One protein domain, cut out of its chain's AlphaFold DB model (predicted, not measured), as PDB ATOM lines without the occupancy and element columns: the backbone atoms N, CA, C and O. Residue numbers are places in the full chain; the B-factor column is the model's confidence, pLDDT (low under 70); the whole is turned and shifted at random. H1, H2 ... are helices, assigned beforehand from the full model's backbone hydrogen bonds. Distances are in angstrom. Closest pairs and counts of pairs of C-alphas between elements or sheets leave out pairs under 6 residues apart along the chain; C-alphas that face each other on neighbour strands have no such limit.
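AT A GLANCE: This is residues 764 to 904 of the 998 residues of the protein "Helicase ATP-binding domain-containing protein" of Haloarculaceae archaeon HArcel1 (UniProt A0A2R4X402). Long helix H1 and H2 fold back as a hairpin, H6 packs on H2, and short helices H3, H4 and H5 lie round H1. The 141 residues printed, all helix in class with 63 in the six named helices, are compact: radius of gyration of the C-alphas 14.8 A, spans 41 by 37 by 27 A.

HOW THE PARTS SIT: H1, residues 764 to 782, and H2, 794 to 806, touch as a hairpin, closest C-alphas Gly 775 and Val 802, 6.4 A. H2 touches H6, 891 to 901, with residues 794 to 798 alone, C-alphas Pro 794 and Gln 891 closest, 5.6 A. H1 touches H3, 818 to 823, with 764 to 768 alone, and H5, 856 to 862, with 777 to 781 alone. H4, 830 to 836, is close to H1 but not clearly touching. Every O i to N i+4 pair is within hydrogen-bond range except in H2, 8 of 9.

IN THESE COORDINATES: H1 runs 26.9 A from C-alpha 764 at (90.986, -106.232, 15.333). H6 ends at C-alpha 901, (89.560, -92.277, 8.338).

THE WHOLE: The printed part has no cut. H5 to H6 is among the long links. Residues 856 to 871 are among 51 under pLDDT 70.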
ATOM      1  N   LEU A 764      90.612-107.222  14.331       83.06
ATOM      2  CA  LEU A 764      90.986-106.232  15.333       83.06
ATOM      3  C   LEU A 764      92.506-106.177  15.571       83.06
ATOM      4  O   LEU A 764      93.046-105.079  15.716       83.06
ATOM      5  N   ALA A 765      93.190-107.329  15.571       82.50
ATOM      6  CA  ALA A 765      94.646-107.413  15.701       82.50
ATOM      7  C   ALA A 765      95.355-106.734  14.520       82.50
ATOM      8  O   ALA A 765      96.246-105.903  14.713       82.50
ATOM      9  N   GLU A 766      94.891-107.015  13.303       88.06
ATOM     10  CA  GLU A 766      95.423-106.431  12.072       88.06
ATOM     11  C   GLU A 766      95.165-104.922  11.967       88.06
ATOM     12  O   GLU A 766      96.080-104.157  11.657       88.06
ATOM     13  N   HIS A 767      93.956-104.450  12.301       84.62
ATOM     14  CA  HIS A 767      93.674-103.010  12.344       84.62
ATOM     15  C   HIS A 767      94.574-102.309  13.369       84.62
ATOM     16  O   HIS A 767      95.139-101.251  13.084       84.62
ATOM     17  N   TYR A 768      94.749-102.892  14.556       85.44
ATOM     18  CA  TYR A 768      95.623-102.327  15.578       85.44
ATOM     19  C   TYR A 768      97.076-102.214  15.096       85.44
ATOM     20  O   TYR A 768      97.675-101.139  15.217       85.44
ATOM     21  N   ASP A 769      97.641-103.275  14.516       84.12
ATOM     22  CA  ASP A 769      99.049-103.274  14.111       84.12
ATOM     23  C   ASP A 769      99.311-102.393  12.872       84.12
ATOM     24  O   ASP A 769     100.312-101.672  12.837       84.12
ATOM     25  N   ALA A 770      98.365-102.309  11.926       86.69
ATOM     26  CA  ALA A 770      98.453-101.399  10.778       86.69
ATOM     27  C   ALA A 770      98.469 -99.918  11.206       86.69
ATOM     28  O   ALA A 770      99.321 -99.134  10.771       86.69
ATOM     29  N   PHE A 771      97.572 -99.514  12.114       87.50
ATOM     30  CA  PHE A 771      97.569 -98.146  12.649       87.50
ATOM     31  C   PHE A 771      98.781 -97.876  13.553       87.50
ATOM     32  O   PHE A 771      99.289 -96.749  13.576       87.50
ATOM     33  N   ARG A 772      99.291 -98.894  14.261       84.56
ATOM     34  CA  ARG A 772     100.519 -98.802  15.065       84.56
ATOM     35  C   ARG A 772     101.726 -98.543  14.168       84.56
ATOM     36  O   ARG A 772     102.528 -97.665  14.492       84.56
ATOM     37  N   SER A 773     101.810 -99.226  13.028       84.12
ATOM     38  CA  SER A 773     102.842 -99.017  12.007       84.12
ATOM     39  C   SER A 773     102.851 -97.562  11.512       84.12
ATOM     40  O   SER A 773     103.869 -96.873  11.633       84.12
ATOM     41  N   LEU A 774     101.686 -97.024  11.123       85.69
ATOM     42  CA  LEU A 774     101.522 -95.611  10.746       85.69
ATOM     43  C   LEU A 774     101.906 -94.641  11.881       85.69
ATOM     44  O   LEU A 774     102.584 -93.635  11.658       85.69
ATOM     45  N   GLY A 775     101.513 -94.943  13.119       80.50
ATOM     46  CA  GLY A 775     101.845 -94.133  14.293       80.50
ATOM     47  C   GLY A 775     103.348 -94.052  14.575       80.50
ATOM     48  O   GLY A 775     103.848 -93.001  14.993       80.50
ATOM     49  N   ILE A 776     104.085 -95.134  14.329       76.75
ATOM     50  CA  ILE A 776     105.536 -95.156  14.504       76.75
ATOM     51  C   ILE A 776     106.239 -94.421  13.344       76.75
ATOM     52  O   ILE A 776     107.185 -93.677  13.607       76.75
ATOM     53  N   ILE A 777     105.737 -94.509  12.105       78.06
ATOM     54  CA  ILE A 777     106.245 -93.708  10.969       78.06
ATOM     55  C   ILE A 777     106.117 -92.209  11.265       78.06
ATOM     56  O   ILE A 777     107.085 -91.458  11.133       78.06
ATOM     57  N   HIS A 778     104.954 -91.770  11.757       81.69
ATOM     58  CA  HIS A 778     104.750 -90.383  12.177       81.69
ATOM     59  C   HIS A 778     105.735 -89.943  13.266       81.69
ATOM     60  O   HIS A 778     106.232 -88.819  13.226       81.69
ATOM     61  N   ARG A 779     106.061 -90.820  14.224       72.88
ATOM     62  CA  ARG A 779     107.068 -90.536  15.258       72.88
ATOM     63  C   ARG A 779     108.470 -90.385  14.658       72.88
ATOM     64  O   ARG A 779     109.200 -89.482  15.055       72.88
ATOM     65  N   GLY A 780     108.824 -91.230  13.690       67.50
ATOM     66  CA  GLY A 780     110.060 -91.104  12.915       67.50
ATOM     67  C   GLY A 780     110.173 -89.736  12.243       67.50
ATOM     68  O   GLY A 780     111.178 -89.052  12.411       67.50
ATOM     69  N   LEU A 781     109.099 -89.299  11.582       69.19
ATOM     70  CA  LEU A 781     109.017 -87.998  10.915       69.19
ATOM     71  C   LEU A 781     109.072 -86.811  11.894       69.19
ATOM     72  O   LEU A 781     109.794 -85.845  11.649       69.19
ATOM     73  N   GLN A 782     108.379 -86.886  13.037       66.56
ATOM     74  CA  GLN A 782     108.436 -85.857  14.087       66.56
ATOM     75  C   GLN A 782     109.869 -85.634  14.609       66.56
ATOM     76  O   GLN A 782     110.264 -84.495  14.854       66.56
ATOM     77  N   ASN A 783     110.678 -86.694  14.687       61.97
ATOM     78  CA  ASN A 783     112.047 -86.667  15.212       61.97
ATOM     79  C   ASN A 783     113.123 -86.165  14.222       61.97
ATOM     80  O   ASN A 783     114.301 -86.103  14.590       61.97
ATOM     81  N   ILE A 784     112.753 -85.837  12.976       58.78
ATOM     82  CA  ILE A 784     113.656 -85.318  11.923       58.78
ATOM     83  C   ILE A 784     113.601 -83.772  11.836       58.78
ATOM     84  O   ILE A 784     114.258 -83.158  11.003       58.78
ATOM     85  N   GLY A 785     112.875 -83.115  12.749       50.56
ATOM     86  CA  GLY A 785     112.768 -81.650  12.816       50.56
ATOM     87  C   GLY A 785     111.362 -81.105  12.555       50.56
ATOM     88  O   GLY A 785     111.175 -79.895  12.527       50.56
ATOM     89  N   LEU A 786     110.350 -81.971  12.428       50.53
ATOM     90  CA  LEU A 786     108.933 -81.569  12.407       50.53
ATOM     91  C   LEU A 786     108.360 -81.342  13.828       50.53
ATOM     92  O   LEU A 786     107.163 -81.102  13.994       50.53
ATOM     93  N   SER A 787     109.198 -81.431  14.864       44.81
ATOM     94  CA  SER A 787     108.852 -81.201  16.272       44.81
ATOM     95  C   SER A 787     108.760 -79.721  16.669       44.81
ATOM     96  O   SER A 787     108.219 -79.430  17.728       44.81
ATOM     97  N   GLU A 788     109.258 -78.789  15.846       44.47
ATOM     98  CA  GLU A 788     109.167 -77.330  16.083       44.47
ATOM     99  C   GLU A 788     107.905 -76.689  15.467       44.47
ATOM    100  O   GLU A 788     107.766 -75.468  15.411       44.47
ATOM    101  N   ILE A 789     106.983 -77.518  14.977       54.75
ATOM    102  CA  ILE A 789     105.779 -77.092  14.267       54.75
ATOM    103  C   ILE A 789     104.648 -76.794  15.265       54.75
ATOM    104  O   ILE A 789     104.420 -77.561  16.199       54.75
ATOM    105  N   ASP A 790     103.927 -75.690  15.039       56.91
ATOM    106  CA  ASP A 790     102.773 -75.247  15.837       56.91
ATOM    107  C   ASP A 790     101.746 -76.382  16.049       56.91
ATOM    108  O   ASP A 790     101.461 -77.167  15.144       56.91
ATOM    109  N   HIS A 791     101.140 -76.469  17.236       59.81
ATOM    110  CA  HIS A 791     100.111 -77.466  17.554       59.81
ATOM    111  C   HIS A 791      98.867 -77.352  16.658       59.81
ATOM    112  O   HIS A 791      98.138 -78.338  16.493       59.81
ATOM    113  N   GLU A 792      98.622 -76.170  16.090       62.28
ATOM    114  CA  GLU A 792      97.562 -75.923  15.107       62.28
ATOM    115  C   GLU A 792      97.916 -76.406  13.692       62.28
ATOM    116  O   GLU A 792      97.069 -76.361  12.799       62.28
ATOM    117  N   ASP A 793      99.123 -76.922  13.468       78.06
ATOM    118  CA  ASP A 793      99.525 -77.423  12.162       78.06
ATOM    119  C   ASP A 793      98.723 -78.670  11.735       78.06
ATOM    120  O   ASP A 793      98.481 -79.579  12.547       78.06
ATOM    121  N   PRO A 794      98.301 -78.743  10.459       74.81
ATOM    122  CA  PRO A 794      97.545 -79.869   9.927       74.81
ATOM    123  C   PRO A 794      98.191 -81.242  10.153       74.81
ATOM    124  O   PRO A 794      97.467 -82.204  10.425       74.81
ATOM    125  N   PHE A 795      99.522 -81.349  10.109       79.50
ATOM    126  CA  PHE A 795     100.237 -82.597  10.361       79.50
ATOM    127  C   PHE A 795     100.165 -82.989  11.838       79.50
ATOM    128  O   PHE A 795      99.830 -84.126  12.163       79.50
ATOM    129  N   GLN A 796     100.381 -82.044  12.756       77.06
ATOM    130  CA  GLN A 796     100.273 -82.303  14.199       77.06
ATOM    131  C   GLN A 796      98.841 -82.674  14.611       77.06
ATOM    132  O   GLN A 796      98.627 -83.527  15.480       77.06
ATOM    133  N   GLN A 797      97.831 -82.083  13.968       81.12
ATOM    134  CA  GLN A 797      96.434 -82.491  14.133       81.12
ATOM    135  C   GLN A 797      96.178 -83.907  13.598       81.12
ATOM    136  O   GLN A 797      95.461 -84.678  14.238       81.12
ATOM    137  N   TRP A 798      96.772 -84.266  12.460       87.75
ATOM    138  CA  TRP A 798      96.660 -85.602  11.879       87.75
ATOM    139  C   TRP A 798      97.303 -86.682  12.757       87.75
ATOM    140  O   TRP A 798      96.650 -87.668  13.101       87.75
ATOM    141  N   VAL A 799      98.537 -86.461  13.219       83.44
ATOM    142  CA  VAL A 799      99.240 -87.394  14.112       83.44
ATOM    143  C   VAL A 799      98.454 -87.624  15.405       83.44
ATOM    144  O   VAL A 799      98.374 -88.757  15.883       83.44
ATOM    145  N   ARG A 800      97.831 -86.578  15.964       82.00
ATOM    146  CA  ARG A 800      96.956 -86.713  17.140       82.00
ATOM    147  C   ARG A 800      95.748 -87.607  16.864       82.00
ATOM    148  O   ARG A 800      95.427 -88.436  17.706       82.00
ATOM    149  N   LEU A 801      95.104 -87.485  15.704       83.56
ATOM    150  CA  LEU A 801      93.954 -88.328  15.347       83.56
ATOM    151  C   LEU A 801      94.340 -89.805  15.232       83.56
ATOM    152  O   LEU A 801      93.651 -90.651  15.793       83.56
ATOM    153  N   VAL A 802      95.474 -90.104  14.596       84.94
ATOM    154  CA  VAL A 802      95.986 -91.479  14.490       84.94
ATOM    155  C   VAL A 802      96.367 -92.044  15.864       84.94
ATOM    156  O   VAL A 802      96.056 -93.192  16.166       84.94
ATOM    157  N   LYS A 803      96.965 -91.237  16.754       81.62
ATOM    158  CA  LYS A 803      97.258 -91.660  18.138       81.62
ATOM    159  C   LYS A 803      95.992 -91.966  18.945       81.62
ATOM    160  O   LYS A 803      95.997 -92.910  19.727       81.62
ATOM    161  N   ARG A 804      94.904 -91.213  18.748       80.38
ATOM    162  CA  ARG A 804      93.619 -91.457  19.434       80.38
ATOM    163  C   ARG A 804      92.981 -92.792  19.045       80.38
ATOM    164  O   ARG A 804      92.337 -93.402  19.888       80.38
ATOM    165  N   ILE A 805      93.220 -93.277  17.825       79.50
ATOM    166  CA  ILE A 805      92.772 -94.607  17.373       79.50
ATOM    167  C   ILE A 805      93.508 -95.736  18.099       79.50
ATOM    168  O   ILE A 805      92.923 -96.785  18.353       79.50
ATOM    169  N   LEU A 806      94.776 -95.526  18.450       74.38
ATOM    170  CA  LEU A 806      95.586 -96.519  19.159       74.38
ATOM    171  C   LEU A 806      95.347 -96.525  20.675       74.38
ATOM    172  O   LEU A 806      95.599 -97.542  21.315       74.38
ATOM    173  N   ASN A 807      94.846 -95.415  21.227       70.06
ATOM    174  CA  ASN A 807      94.685 -95.177  22.664       70.06
ATOM    175  C   ASN A 807      93.198 -95.183  23.102       70.06
ATOM    176  O   ASN A 807      92.293 -95.436  22.312       70.06
ATOM    177  N   GLU A 808      92.928 -94.863  24.372       57.12
ATOM    178  CA  GLU A 808      91.605 -94.971  25.020       57.12
ATOM    179  C   GLU A 808      90.513 -94.023  24.478       57.12
ATOM    180  O   GLU A 808      89.354 -94.149  24.858       57.12
ATOM    181  N   GLU A 809      90.837 -93.081  23.585       57.62
ATOM    182  CA  GLU A 809      89.924 -91.994  23.187       57.62
ATOM    183  C   GLU A 809      89.102 -92.246  21.910       57.62
ATOM    184  O   GLU A 809      88.158 -91.493  21.651       57.62
ATOM    185  N   GLY A 810      89.455 -93.256  21.103       62.09
ATOM    186  CA  GLY A 810      88.742 -93.625  19.873       62.09
ATOM    187  C   GLY A 810      88.645 -92.525  18.796       62.09
ATOM    188  O   GLY A 810      89.197 -91.425  18.902       62.09
ATOM    189  N   PHE A 811      87.926 -92.834  17.718       67.88
ATOM    190  CA  PHE A 811      87.652 -91.971  16.570       67.88
ATOM    191  C   PHE A 811      86.184 -92.079  16.098       67.88
ATOM    192  O   PHE A 811      85.551 -93.128  16.191       67.88
ATOM    193  N   GLY A 812      85.620 -90.983  15.573       61.38
ATOM    194  CA  GLY A 812      84.238 -90.952  15.077       61.38
ATOM    195  C   GLY A 812      83.205 -91.184  16.188       61.38
ATOM    196  O   GLY A 812      83.162 -90.431  17.160       61.38
ATOM    197  N   GLU A 813      82.369 -92.216  16.040       52.97
ATOM    198  CA  GLU A 813      81.389 -92.646  17.056       52.97
ATOM    199  C   GLU A 813      81.982 -93.598  18.124       52.97
ATOM    200  O   GLU A 813      81.258 -94.028  19.024       52.97
ATOM    201  N   GLN A 814      83.278 -93.940  18.053       58.72
ATOM    202  CA  GLN A 814      83.946 -94.796  19.045       58.72
ATOM    203  C   GLN A 814      84.089 -94.092  20.403       58.72
ATOM    204  O   GLN A 814      84.489 -92.932  20.472       58.72
ATOM    205  N   SER A 815      83.855 -94.827  21.496       55.09
ATOM    206  CA  SER A 815      84.202 -94.385  22.856       55.09
ATOM    207  C   SER A 815      85.586 -94.854  23.328       55.09
ATOM    208  O   SER A 815      86.041 -94.358  24.350       55.09
ATOM    209  N   VAL A 816      86.210 -95.817  22.627       67.31
ATOM    210  CA  VAL A 816      87.535 -96.411  22.912       67.31
ATOM    211  C   VAL A 816      88.228 -96.844  21.607       67.31
ATOM    212  O   VAL A 816      87.548 -97.322  20.695       67.31
ATOM    213  N   GLY A 817      89.551 -96.675  21.494       76.50
ATOM    214  CA  GLY A 817      90.335 -97.041  20.300       76.50
ATOM    215  C   GLY A 817      90.667 -98.536  20.194       76.50
ATOM    216  O   GLY A 817      90.402 -99.308  21.117       76.50
ATOM    217  N   TYR A 818      91.262 -98.961  19.074       78.88
ATOM    218  CA  TYR A 818      91.512-100.380  18.771       78.88
ATOM    219  C   TYR A 818      92.436-101.067  19.777       78.88
ATOM    220  O   TYR A 818      92.226-102.236  20.077       78.88
ATOM    221  N   GLY A 819      93.405-100.350  20.358       74.19
ATOM    222  CA  GLY A 819      94.271-100.916  21.398       74.19
ATOM    223  C   GLY A 819      93.497-101.317  22.655       74.19
ATOM    224  O   GLY A 819      93.692-102.405  23.189       74.19
ATOM    225  N   SER A 820      92.555-100.475  23.089       73.94
ATOM    226  CA  SER A 820      91.688-100.763  24.238       73.94
ATOM    227  C   SER A 820      90.638-101.833  23.930       73.94
ATOM    228  O   SER A 820      90.269-102.589  24.821       73.94
ATOM    229  N   GLN A 821      90.161-101.909  22.683       73.94
ATOM    230  CA  GLN A 821      89.257-102.974  22.237       73.94
ATOM    231  C   GLN A 821      89.973-104.333  22.219       73.94
ATOM    232  O   GLN A 821      89.419-105.315  22.703       73.94
ATOM    233  N   LEU A 822      91.213-104.378  21.720       74.38
ATOM    234  CA  LEU A 822      92.024-105.593  21.652       74.38
ATOM    235  C   LEU A 822      92.401-106.094  23.050       74.38
ATOM    236  O   LEU A 822      92.226-107.268  23.339       74.38
ATOM    237  N   ALA A 823      92.805-105.192  23.949       68.62
ATOM    238  CA  ALA A 823      93.101-105.532  25.342       68.62
ATOM    239  C   ALA A 823      91.879-106.050  26.130       68.62
ATOM    240  O   ALA A 823      92.044-106.686  27.169       68.62
ATOM    241  N   ALA A 824      90.659-105.754  25.669       65.50
ATOM    242  CA  ALA A 824      89.416-106.232  26.270       65.50
ATOM    243  C   ALA A 824      88.874-107.523  25.624       65.50
ATOM    244  O   ALA A 824      87.915-108.092  26.152       65.50
ATOM    245  N   SER A 825      89.446-107.975  24.501       66.75
ATOM    246  CA  SER A 825      89.043-109.208  23.820       66.75
ATOM    247  C   SER A 825      89.824-110.403  24.378       66.75
ATOM    248  O   SER A 825      91.047-110.373  24.445       66.75
ATOM    249  N   GLU A 826      89.125-111.472  24.771       55.66
ATOM    250  CA  GLU A 826      89.741-112.744  25.205       55.66
ATOM    251  C   GLU A 826      90.004-113.704  24.023       55.66
ATOM    252  O   GLU A 826      90.413-114.843  24.235       55.66
ATOM    253  N   ALA A 827      89.711-113.289  22.783       56.44
ATOM    254  CA  ALA A 827      89.636-114.195  21.636       56.44
ATOM    255  C   ALA A 827      90.993-114.521  20.985       56.44
ATOM    256  O   ALA A 827      91.154-115.635  20.490       56.44
ATOM    257  N   VAL A 828      91.940-113.573  20.957       66.06
ATOM    258  CA  VAL A 828      93.247-113.703  20.283       66.06
ATOM    259  C   VAL A 828      94.281-112.831  21.001       66.06
ATOM    260  O   VAL A 828      94.074-111.622  21.126       66.06
ATOM    261  N   ASP A 829      95.391-113.424  21.451       75.56
ATOM    262  CA  ASP A 829      96.545-112.676  21.963       75.56
ATOM    263  C   ASP A 829      97.333-112.077  20.784       75.56
ATOM    264  O   ASP A 829      97.582-112.739  19.777       75.56
ATOM    265  N   ILE A 830      97.668-110.786  20.869       74.81
ATOM    266  CA  ILE A 830      98.324-110.062  19.771       74.81
ATOM    267  C   ILE A 830      99.760-110.528  19.535       74.81
ATOM    268  O   ILE A 830     100.252-110.389  18.419       74.81
ATOM    269  N   ASP A 831     100.434-111.049  20.557       75.31
ATOM    270  CA  ASP A 831     101.796-111.549  20.428       75.31
ATOM    271  C   ASP A 831     101.764-112.937  19.771       75.31
ATOM    272  O   ASP A 831     102.464-113.127  18.780       75.31
ATOM    273  N   ASP A 832     100.834-113.816  20.170       76.00
ATOM    274  CA  ASP A 832     100.580-115.096  19.481       76.00
ATOM    275  C   ASP A 832     100.168-114.873  18.008       76.00
ATOM    276  O   ASP A 832     100.570-115.604  17.102       76.00
ATOM    277  N   TYR A 833      99.374-113.828  17.736       78.12
ATOM    278  CA  TYR A 833      98.982-113.469  16.370       78.12
ATOM    279  C   TYR A 833     100.155-112.922  15.549       78.12
ATOM    280  O   TYR A 833     100.235-113.190  14.354       78.12
ATOM    281  N   ARG A 834     101.075-112.163  16.159       81.94
ATOM    282  CA  ARG A 834     102.301-111.673  15.500       81.94
ATOM    283  C   ARG A 834     103.347-112.760  15.318       81.94
ATOM    284  O   ARG A 834     104.167-112.631  14.423       81.94
ATOM    285  N   GLU A 835     103.365-113.778  16.164       76.69
ATOM    286  CA  GLU A 835     104.224-114.947  15.981       76.69
ATOM    287  C   GLU A 835     103.728-115.798  14.806       76.69
ATOM    288  O   GLU A 835     104.532-116.313  14.034       76.69
ATOM    289  N   PHE A 836     102.407-115.885  14.621       78.88
ATOM    290  CA  PHE A 836     101.808-116.687  13.555       78.88
ATOM    291  C   PHE A 836     101.690-115.959  12.201       78.88
ATOM    292  O   PHE A 836     101.958-116.559  11.168       78.88
ATOM    293  N   TYR A 837     101.293-114.680  12.190       76.19
ATOM    294  CA  TYR A 837     101.058-113.863  10.981       76.19
ATOM    295  C   TYR A 837     102.102-112.740  10.806       76.19
ATOM    296  O   TYR A 837     101.857-111.706  10.170       76.19
ATOM    297  N   GLY A 838     103.266-112.881  11.439       79.62
ATOM    298  CA  GLY A 838     104.227-111.798  11.591       79.62
ATOM    299  C   GLY A 838     105.648-112.240  11.932       79.62
ATOM    300  O   GLY A 838     106.008-113.404  11.810       79.62
ATOM    301  N   ASP A 839     106.470-111.288  12.378       69.88
ATOM    302  CA  ASP A 839     107.869-111.503  12.780       69.88
ATOM    303  C   ASP A 839     108.049-111.594  14.312       69.88
ATOM    304  O   ASP A 839     109.123-111.308  14.851       69.88
ATOM    305  N   GLY A 840     106.964-111.882  15.040       67.50
ATOM    306  CA  GLY A 840     106.903-111.846  16.506       67.50
ATOM    307  C   GLY A 840     106.872-110.433  17.111       67.50
ATOM    308  O   GLY A 840     106.538-110.265  18.281       67.50
ATOM    309  N   LYS A 841     107.161-109.373  16.339       69.12
ATOM    310  CA  LYS A 841     107.098-107.965  16.792       69.12
ATOM    311  C   LYS A 841     105.979-107.177  16.112       69.12
ATOM    312  O   LYS A 841     105.507-106.164  16.666       69.12
ATOM    313  N   ARG A 842     105.590-107.591  14.909       76.94
ATOM    314  CA  ARG A 842     104.623-106.948  14.013       76.94
ATOM    315  C   ARG A 842     103.948-107.985  13.139       76.94
ATOM    316  O   ARG A 842     104.516-109.036  12.885       76.94
ATOM    317  N   ILE A 843     102.766-107.644  12.653       83.06
ATOM    318  CA  ILE A 843     102.071-108.409  11.624       83.06
ATOM    319  C   ILE A 843     102.698-108.037  10.276       83.06
ATOM    320  O   ILE A 843     102.812-106.851   9.947       83.06
ATOM    321  N   THR A 844     103.135-109.039   9.518       80.69
ATOM    322  CA  THR A 844     103.667-108.880   8.152       80.69
ATOM    323  C   THR A 844     102.697-109.413   7.104       80.69
ATOM    324  O   THR A 844     102.756-108.993   5.950       80.69
ATOM    325  N   GLU A 845     101.763-110.273   7.514       84.12
ATOM    326  CA  GLU A 845     100.722-110.856   6.674       84.12
ATOM    327  C   GLU A 845      99.346-110.348   7.138       84.12
ATOM    328  O   GLU A 845      98.856-110.715   8.203       84.12
ATOM    329  N   PHE A 846      98.739-109.445   6.359       85.62
ATOM    330  CA  PHE A 846      97.413-108.885   6.645       85.62
ATOM    331  C   PHE A 846      96.366-109.532   5.731       85.62
ATOM    332  O   PHE A 846      96.353-109.274   4.527       85.62
ATOM    333  N   GLU A 847      95.466-110.335   6.295       82.00
ATOM    334  CA  GLU A 847      94.418-111.055   5.551       82.00
ATOM    335  C   GLU A 847      93.066-110.320   5.562       82.00
ATOM    336  O   GLU A 847      92.186-110.548   4.731       82.00
ATOM    337  N   THR A 848      92.875-109.413   6.519       80.88
ATOM    338  CA  THR A 848      91.606-108.723   6.790       80.88
ATOM    339  C   THR A 848      91.684-107.210   6.585       80.88
ATOM    340  O   THR A 848      90.651-106.575   6.357       80.88
ATOM    341  N   VAL A 849      92.887-106.627   6.647       83.62
ATOM    342  CA  VAL A 849      93.140-105.198   6.408       83.62
ATOM    343  C   VAL A 849      94.015-105.016   5.183       83.62
ATOM    344  O   VAL A 849      95.151-105.470   5.140       83.62
ATOM    345  N   THR A 850      93.537-104.251   4.208       87.12
ATOM    346  CA  THR A 850      94.373-103.885   3.067       87.12
ATOM    347  C   THR A 850      95.407-102.845   3.488       87.12
ATOM    348  O   THR A 850      95.068-101.773   4.001       87.12
ATOM    349  N   VAL A 851      96.678-103.133   3.231       89.50
ATOM    350  CA  VAL A 851      97.805-102.249   3.539       89.50
ATOM    351  C   VAL A 851      98.693-102.026   2.315       89.50
ATOM    352  O   VAL A 851      98.662-102.785   1.351       89.50
ATOM    353  N   THR A 852      99.497-100.966   2.340       85.94
ATOM    354  CA  THR A 852     100.552-100.711   1.351       85.94
ATOM    355  C   THR A 852     101.817-100.211   2.033       85.94
ATOM    356  O   THR A 852     101.764 -99.738   3.169       85.94
ATOM    357  N   GLN A 853     102.959-100.292   1.357       80.81
ATOM    358  CA  GLN A 853     104.198 -99.745   1.899       80.81
ATOM    359  C   GLN A 853     104.175 -98.207   1.901       80.81
ATOM    360  O   GLN A 853     103.578 -97.581   1.016       80.81
ATOM    361  N   PRO A 854     104.832 -97.556   2.879       77.12
ATOM    362  CA  PRO A 854     105.015 -96.115   2.862       77.12
ATOM    363  C   PRO A 854     105.753 -95.679   1.588       77.12
ATOM    364  O   PRO A 854     106.591 -96.424   1.078       77.12
ATOM    365  N   PRO A 855     105.519 -94.454   1.088       74.50
ATOM    366  CA  PRO A 855     106.253 -93.945  -0.067       74.50
ATOM    367  C   PRO A 855     107.773 -94.037   0.146       74.50
ATOM    368  O   PRO A 855     108.261 -93.655   1.211       74.50
ATOM    369  N   SER A 856     108.535 -94.458  -0.870       59.59
ATOM    370  CA  SER A 856     109.994 -94.662  -0.773       59.59
ATOM    371  C   SER A 856     110.748 -93.418  -0.283       59.59
ATOM    372  O   SER A 856     111.734 -93.533   0.434       59.59
ATOM    373  N   ALA A 857     110.239 -92.218  -0.588       57.00
ATOM    374  CA  ALA A 857     110.770 -90.954  -0.076       57.00
ATOM    375  C   ALA A 857     110.616 -90.807   1.452       57.00
ATOM    376  O   ALA A 857     111.498 -90.264   2.108       57.00
ATOM    377  N   VAL A 858     109.523 -91.310   2.036       64.19
ATOM    378  CA  VAL A 858     109.331 -91.350   3.493       64.19
ATOM    379  C   VAL A 858     110.264 -92.382   4.120       64.19
ATOM    380  O   VAL A 858     110.903 -92.077   5.124       64.19
ATOM    381  N   LEU A 859     110.382 -93.566   3.507       63.81
ATOM    382  CA  LEU A 859     111.293 -94.620   3.962       63.81
ATOM    383  C   LEU A 859     112.756 -94.163   3.928       63.81
ATOM    384  O   LEU A 859     113.480 -94.418   4.880       63.81
ATOM    385  N   ALA A 860     113.174 -93.411   2.908       59.03
ATOM    386  CA  ALA A 860     114.521 -92.845   2.819       59.03
ATOM    387  C   ALA A 860     114.821 -91.819   3.929       59.03
ATOM    388  O   ALA A 860     115.951 -91.732   4.398       59.03
ATOM    389  N   LEU A 861     113.818 -91.061   4.390       56.19
ATOM    390  CA  LEU A 861     113.988 -90.076   5.468       56.19
ATOM    391  C   LEU A 861     114.120 -90.722   6.846       56.19
ATOM    392  O   LEU A 861     114.866 -90.233   7.691       56.19
ATOM    393  N   ILE A 862     113.370 -91.798   7.090       60.44
ATOM    394  CA  ILE A 862     113.390 -92.524   8.367       60.44
ATOM    395  C   ILE A 862     114.406 -93.683   8.369       60.44
ATOM    396  O   ILE A 862     114.714 -94.219   9.434       60.44
ATOM    397  N   GLY A 863     114.930 -94.046   7.195       48.56
ATOM    398  CA  GLY A 863     115.687 -95.269   6.922       48.56
ATOM    399  C   GLY A 863     117.003 -95.401   7.672       48.56
ATOM    400  O   GLY A 863     117.355 -96.492   8.104       48.56
ATOM    401  N   ASP A 864     117.665 -94.282   7.960       47.53
ATOM    402  CA  ASP A 864     118.892 -94.274   8.765       47.53
ATOM    403  C   ASP A 864     118.648 -94.628  10.248       47.53
ATOM    404  O   ASP A 864     119.600 -94.792  11.015       47.53
ATOM    405  N   ARG A 865     117.381 -94.707  10.692       45.28
ATOM    406  CA  ARG A 865     117.010 -94.852  12.111       45.28
ATOM    407  C   ARG A 865     116.197 -96.096  12.457       45.28
ATOM    408  O   ARG A 865     116.096 -96.406  13.643       45.28
ATOM    409  N   PHE A 866     115.628 -96.801  11.482       50.69
ATOM    410  CA  PHE A 866     114.838 -98.010  11.726       50.69
ATOM    411  C   PHE A 866     115.403 -99.188  10.926       50.69
ATOM    412  O   PHE A 866     115.616 -99.074   9.724       50.69
ATOM    413  N   ALA A 867     115.634-100.321  11.595       43.59
ATOM    414  CA  ALA A 867     115.909-101.591  10.924       43.59
ATOM    415  C   ALA A 867     114.620-102.143  10.281       43.59
ATOM    416  O   ALA A 867     113.528-101.872  10.790       43.59
ATOM    417  N   ASN A 868     114.768-102.917   9.200       55.19
ATOM    418  CA  ASN A 868     113.698-103.627   8.478       55.19
ATOM    419  C   ASN A 868     112.605-102.689   7.936       55.19
ATOM    420  O   ASN A 868     111.496-102.626   8.455       55.19
ATOM    421  N   LEU A 869     112.935-101.884   6.917       54.19
ATOM    422  CA  LEU A 869     112.009-100.913   6.301       54.19
ATOM    423  C   LEU A 869     110.889-101.568   5.473       54.19
ATOM    424  O   LEU A 869     109.889-100.919   5.177       54.19
ATOM    425  N   ASP A 870     111.049-102.844   5.142       57.00
ATOM    426  CA  ASP A 870     110.126-103.701   4.401       57.00
ATOM    427  C   ASP A 870     108.921-104.181   5.228       57.00
ATOM    428  O   ASP A 870     107.886-104.499   4.648       57.00
ATOM    429  N   THR A 871     109.000-104.136   6.562       63.97
ATOM    430  CA  THR A 871     107.924-104.559   7.483       63.97
ATOM    431  C   THR A 871     107.009-103.403   7.926       63.97
ATOM    432  O   THR A 871     106.396-103.446   8.999       63.97
ATOM    433  N   TRP A 872     106.985-102.295   7.179       75.69
ATOM    434  CA  TRP A 872     106.212-101.097   7.518       75.69
ATOM    435  C   TRP A 872     105.069-100.902   6.544       75.69
ATOM    436  O   TRP A 872     105.235-101.019   5.334       75.69
ATOM    437  N   TYR A 873     103.915-100.541   7.091       84.75
ATOM    438  CA  TYR A 873     102.659-100.575   6.369       84.75
ATOM    439  C   TYR A 873     101.810 -99.354   6.704       84.75
ATOM    440  O   TYR A 873     101.825 -98.829   7.821       84.75
ATOM    441  N   VAL A 874     101.064 -98.903   5.707       87.31
ATOM    442  CA  VAL A 874     100.080 -97.833   5.782       87.31
ATOM    443  C   VAL A 874      98.734 -98.433   5.386       87.31
ATOM    444  O   VAL A 874      98.638 -99.029   4.312       87.31
ATOM    445  N   PRO A 875      97.691 -98.301   6.218       89.06
ATOM    446  CA  PRO A 875      96.387 -98.871   5.908       89.06
ATOM    447  C   PRO A 875      95.714 -98.136   4.740       89.06
ATOM    448  O   PRO A 875      95.814 -96.908   4.616       89.06
ATOM    449  N   LEU A 876      95.011 -98.893   3.895       88.44
ATOM    450  CA  LEU A 876      94.135 -98.370   2.847       88.44
ATOM    451  C   LEU A 876      92.728 -98.197   3.401       88.44
ATOM    452  O   LEU A 876      92.205 -99.074   4.085       88.44
ATOM    453  N   ALA A 877      92.115 -97.063   3.084       87.00
ATOM    454  CA  ALA A 877      90.732 -96.810   3.439       87.00
ATOM    455  C   ALA A 877      89.812 -97.817   2.705       87.00
ATOM    456  O   ALA A 877      89.944 -97.956   1.484       87.00
ATOM    457  N   PRO A 878      88.935 -98.558   3.416       81.44
ATOM    458  CA  PRO A 878      88.254 -99.730   2.856       81.44
ATOM    459  C   PRO A 878      87.342 -99.455   1.655       81.44
ATOM    460  O   PRO A 878      87.218-100.313   0.784       81.44
ATOM    461  N   ASP A 879      86.703 -98.282   1.597       82.12
ATOM    462  CA  ASP A 879      85.738 -97.959   0.539       82.12
ATOM    463  C   ASP A 879      86.416 -97.333  -0.688       82.12
ATOM    464  O   ASP A 879      85.991 -97.545  -1.827       82.12
ATOM    465  N   SER A 880      87.457 -96.532  -0.465       80.25
ATOM    466  CA  SER A 880      88.154 -95.776  -1.509       80.25
ATOM    467  C   SER A 880      89.446 -96.427  -2.005       80.25
ATOM    468  O   SER A 880      90.045 -95.902  -2.948       80.25
ATOM    469  N   GLU A 881      89.904 -97.510  -1.365       82.44
ATOM    470  CA  GLU A 881      91.202 -98.170  -1.600       82.44
ATOM    471  C   GLU A 881      92.383 -97.173  -1.604       82.44
ATOM    472  O   GLU A 881      93.425 -97.391  -2.222       82.44
ATOM    473  N   THR A 882      92.218 -96.031  -0.931       81.75
ATOM    474  CA  THR A 882      93.200 -94.948  -0.927       81.75
ATOM    475  C   THR A 882      94.047 -95.046   0.342       81.75
ATOM    476  O   THR A 882      93.483 -95.110   1.437       81.75
ATOM    477  N   PRO A 883      95.391 -95.049   0.248       86.12
ATOM    478  CA  PRO A 883      96.245 -95.136   1.426       86.12
ATOM    479  C   PRO A 883      96.070 -93.912   2.322       86.12
ATOM    480  O   PRO A 883      95.978 -92.778   1.838       86.12
ATOM    481  N   LEU A 884      96.060 -94.133   3.639       86.56
ATOM    482  CA  LEU A 884      96.060 -93.025   4.584       86.56
ATOM    483  C   LEU A 884      97.309 -92.149   4.385       86.56
ATOM    484  O   LEU A 884      98.416 -92.665   4.217       86.56
ATOM    485  N   PRO A 885      97.171 -90.813   4.402       84.31
ATOM    486  CA  PRO A 885      98.306 -89.941   4.165       84.31
ATOM    487  C   PRO A 885      99.308 -90.051   5.314       84.31
ATOM    488  O   PRO A 885      98.960 -89.891   6.482       84.31
ATOM    489  N   VAL A 886     100.571 -90.286   4.970       83.19
ATOM    490  CA  VAL A 886     101.680 -90.321   5.935       83.19
ATOM    491  C   VAL A 886     102.140 -88.908   6.323       83.19
ATOM    492  O   VAL A 886     102.700 -88.699   7.394       83.19
ATOM    493  N   LEU A 887     101.879 -87.917   5.466       76.31
ATOM    494  CA  LEU A 887     102.153 -86.500   5.699       76.31
ATOM    495  C   LEU A 887     100.924 -85.680   5.287       76.31
ATOM    496  O   LEU A 887     100.288 -85.976   4.276       76.31
ATOM    497  N   VAL A 888     100.578 -84.667   6.083       76.69
ATOM    498  CA  VAL A 888      99.423 -83.788   5.855       76.69
ATOM    499  C   VAL A 888      99.900 -82.344   5.954       76.69
ATOM    500  O   VAL A 888     100.161 -81.860   7.047       76.69
ATOM    501  N   GLU A 889     100.011 -81.650   4.825       62.66
ATOM    502  CA  GLU A 889     100.655 -80.332   4.724       62.66
ATOM    503  C   GLU A 889      99.648 -79.167   4.704       62.66
ATOM    504  O   GLU A 889     100.029 -77.997   4.746       62.66
ATOM    505  N   SER A 890      98.341 -79.451   4.620       68.88
ATOM    506  CA  SER A 890      97.304 -78.413   4.561       68.88
ATOM    507  C   SER A 890      96.001 -78.789   5.263       68.88
ATOM    508  O   SER A 890      95.635 -79.955   5.394       68.88
ATOM    509  N   GLN A 891      95.199 -77.781   5.624       75.81
ATOM    510  CA  GLN A 891      93.862 -78.003   6.195       75.81
ATOM    511  C   GLN A 891      92.883 -78.660   5.202       75.81
ATOM    512  O   GLN A 891      91.839 -79.189   5.591       75.81
ATOM    513  N   ALA A 892      93.170 -78.603   3.897       63.47
ATOM    514  CA  ALA A 892      92.419 -79.340   2.884       63.47
ATOM    515  C   ALA A 892      92.793 -80.829   2.894       63.47
ATOM    516  O   ALA A 892      91.906 -81.678   2.836       63.47
ATOM    517  N   GLU A 893      94.077 -81.149   3.039       69.19
ATOM    518  CA  GLU A 893      94.554 -82.523   3.212       69.19
ATOM    519  C   GLU A 893      94.107 -83.123   4.530       69.19
ATOM    520  O   GLU A 893      93.615 -84.240   4.516       69.19
ATOM    521  N   LEU A 894      94.128 -82.372   5.632       78.44
ATOM    522  CA  LEU A 894      93.611 -82.859   6.910       78.44
ATOM    523  C   LEU A 894      92.123 -83.216   6.822       78.44
ATOM    524  O   LEU A 894      91.679 -84.190   7.423       78.44
ATOM    525  N   ARG A 895      91.333 -82.446   6.062       79.56
ATOM    526  CA  ARG A 895      89.921 -82.774   5.809       79.56
ATOM    527  C   ARG A 895      89.764 -84.038   4.964       79.56
ATOM    528  O   ARG A 895      88.872 -84.824   5.255       79.56
ATOM    529  N   ARG A 896      90.623 -84.243   3.960       77.31
ATOM    530  CA  ARG A 896      90.647 -85.476   3.155       77.31
ATOM    531  C   ARG A 896      91.077 -86.684   3.992       77.31
ATOM    532  O   ARG A 896      90.392 -87.692   3.970       77.31
ATOM    533  N   ALA A 897      92.131 -86.543   4.790       85.00
ATOM    534  CA  ALA A 897      92.632 -87.565   5.704       85.00
ATOM    535  C   ALA A 897      91.561 -87.999   6.714       85.00
ATOM    536  O   ALA A 897      91.364 -89.186   6.934       85.00
ATOM    537  N   LYS A 898      90.813 -87.038   7.280       85.81
ATOM    538  CA  LYS A 898      89.664 -87.317   8.154       85.81
ATOM    539  C   LYS A 898      88.559 -88.092   7.437       85.81
ATOM    540  O   LYS A 898      88.052 -89.036   8.016       85.81
ATOM    541  N   ALA A 899      88.220 -87.722   6.202       84.19
ATOM    542  CA  ALA A 899      87.201 -88.431   5.428       84.19
ATOM    543  C   ALA A 899      87.609 -89.884   5.129       84.19
ATOM    544  O   ALA A 899      86.793 -90.776   5.303       84.19
ATOM    545  N   LEU A 900      88.879 -90.126   4.774       86.44
ATOM    546  CA  LEU A 900      89.414 -91.482   4.587       86.44
ATOM    547  C   LEU A 900      89.389 -92.297   5.889       86.44
ATOM    548  O   LEU A 900      89.167 -93.500   5.879       86.44
ATOM    549  N   LEU A 901      89.607 -91.637   7.027       85.25
ATOM    550  CA  LEU A 901      89.560 -92.277   8.338       85.25
ATOM    551  C   LEU A 901      88.138 -92.720   8.720       85.25
ATOM    552  O   LEU A 901      87.984 -93.742   9.379       85.25
ATOM    553  N   GLU A 902      87.107 -91.980   8.287       83.75
ATOM    554  CA  GLU A 902      85.684 -92.301   8.511       83.75
ATOM    555  C   GLU A 902      85.226 -93.577   7.777       83.75
ATOM    556  O   GLU A 902      84.183 -94.121   8.130       83.75
ATOM    557  N   GLU A 903      86.005 -94.081   6.812       84.38
ATOM    558  CA  GLU A 903      85.730 -95.339   6.094       84.38
ATOM    559  C   GLU A 903      86.079 -96.589   6.928       84.38
ATOM    560  O   GLU A 903      85.597 -97.683   6.640       84.38
ATOM    561  N   PHE A 904      86.901 -96.461   7.977       84.19
ATOM    562  CA  PHE A 904      87.252 -97.589   8.846       84.19
ATOM    563  C   PHE A 904      86.148 -97.878   9.871       84.19
ATOM    564  O   PHE A 904      85.598 -96.974  10.507       84.19
TER     565      PHE A 904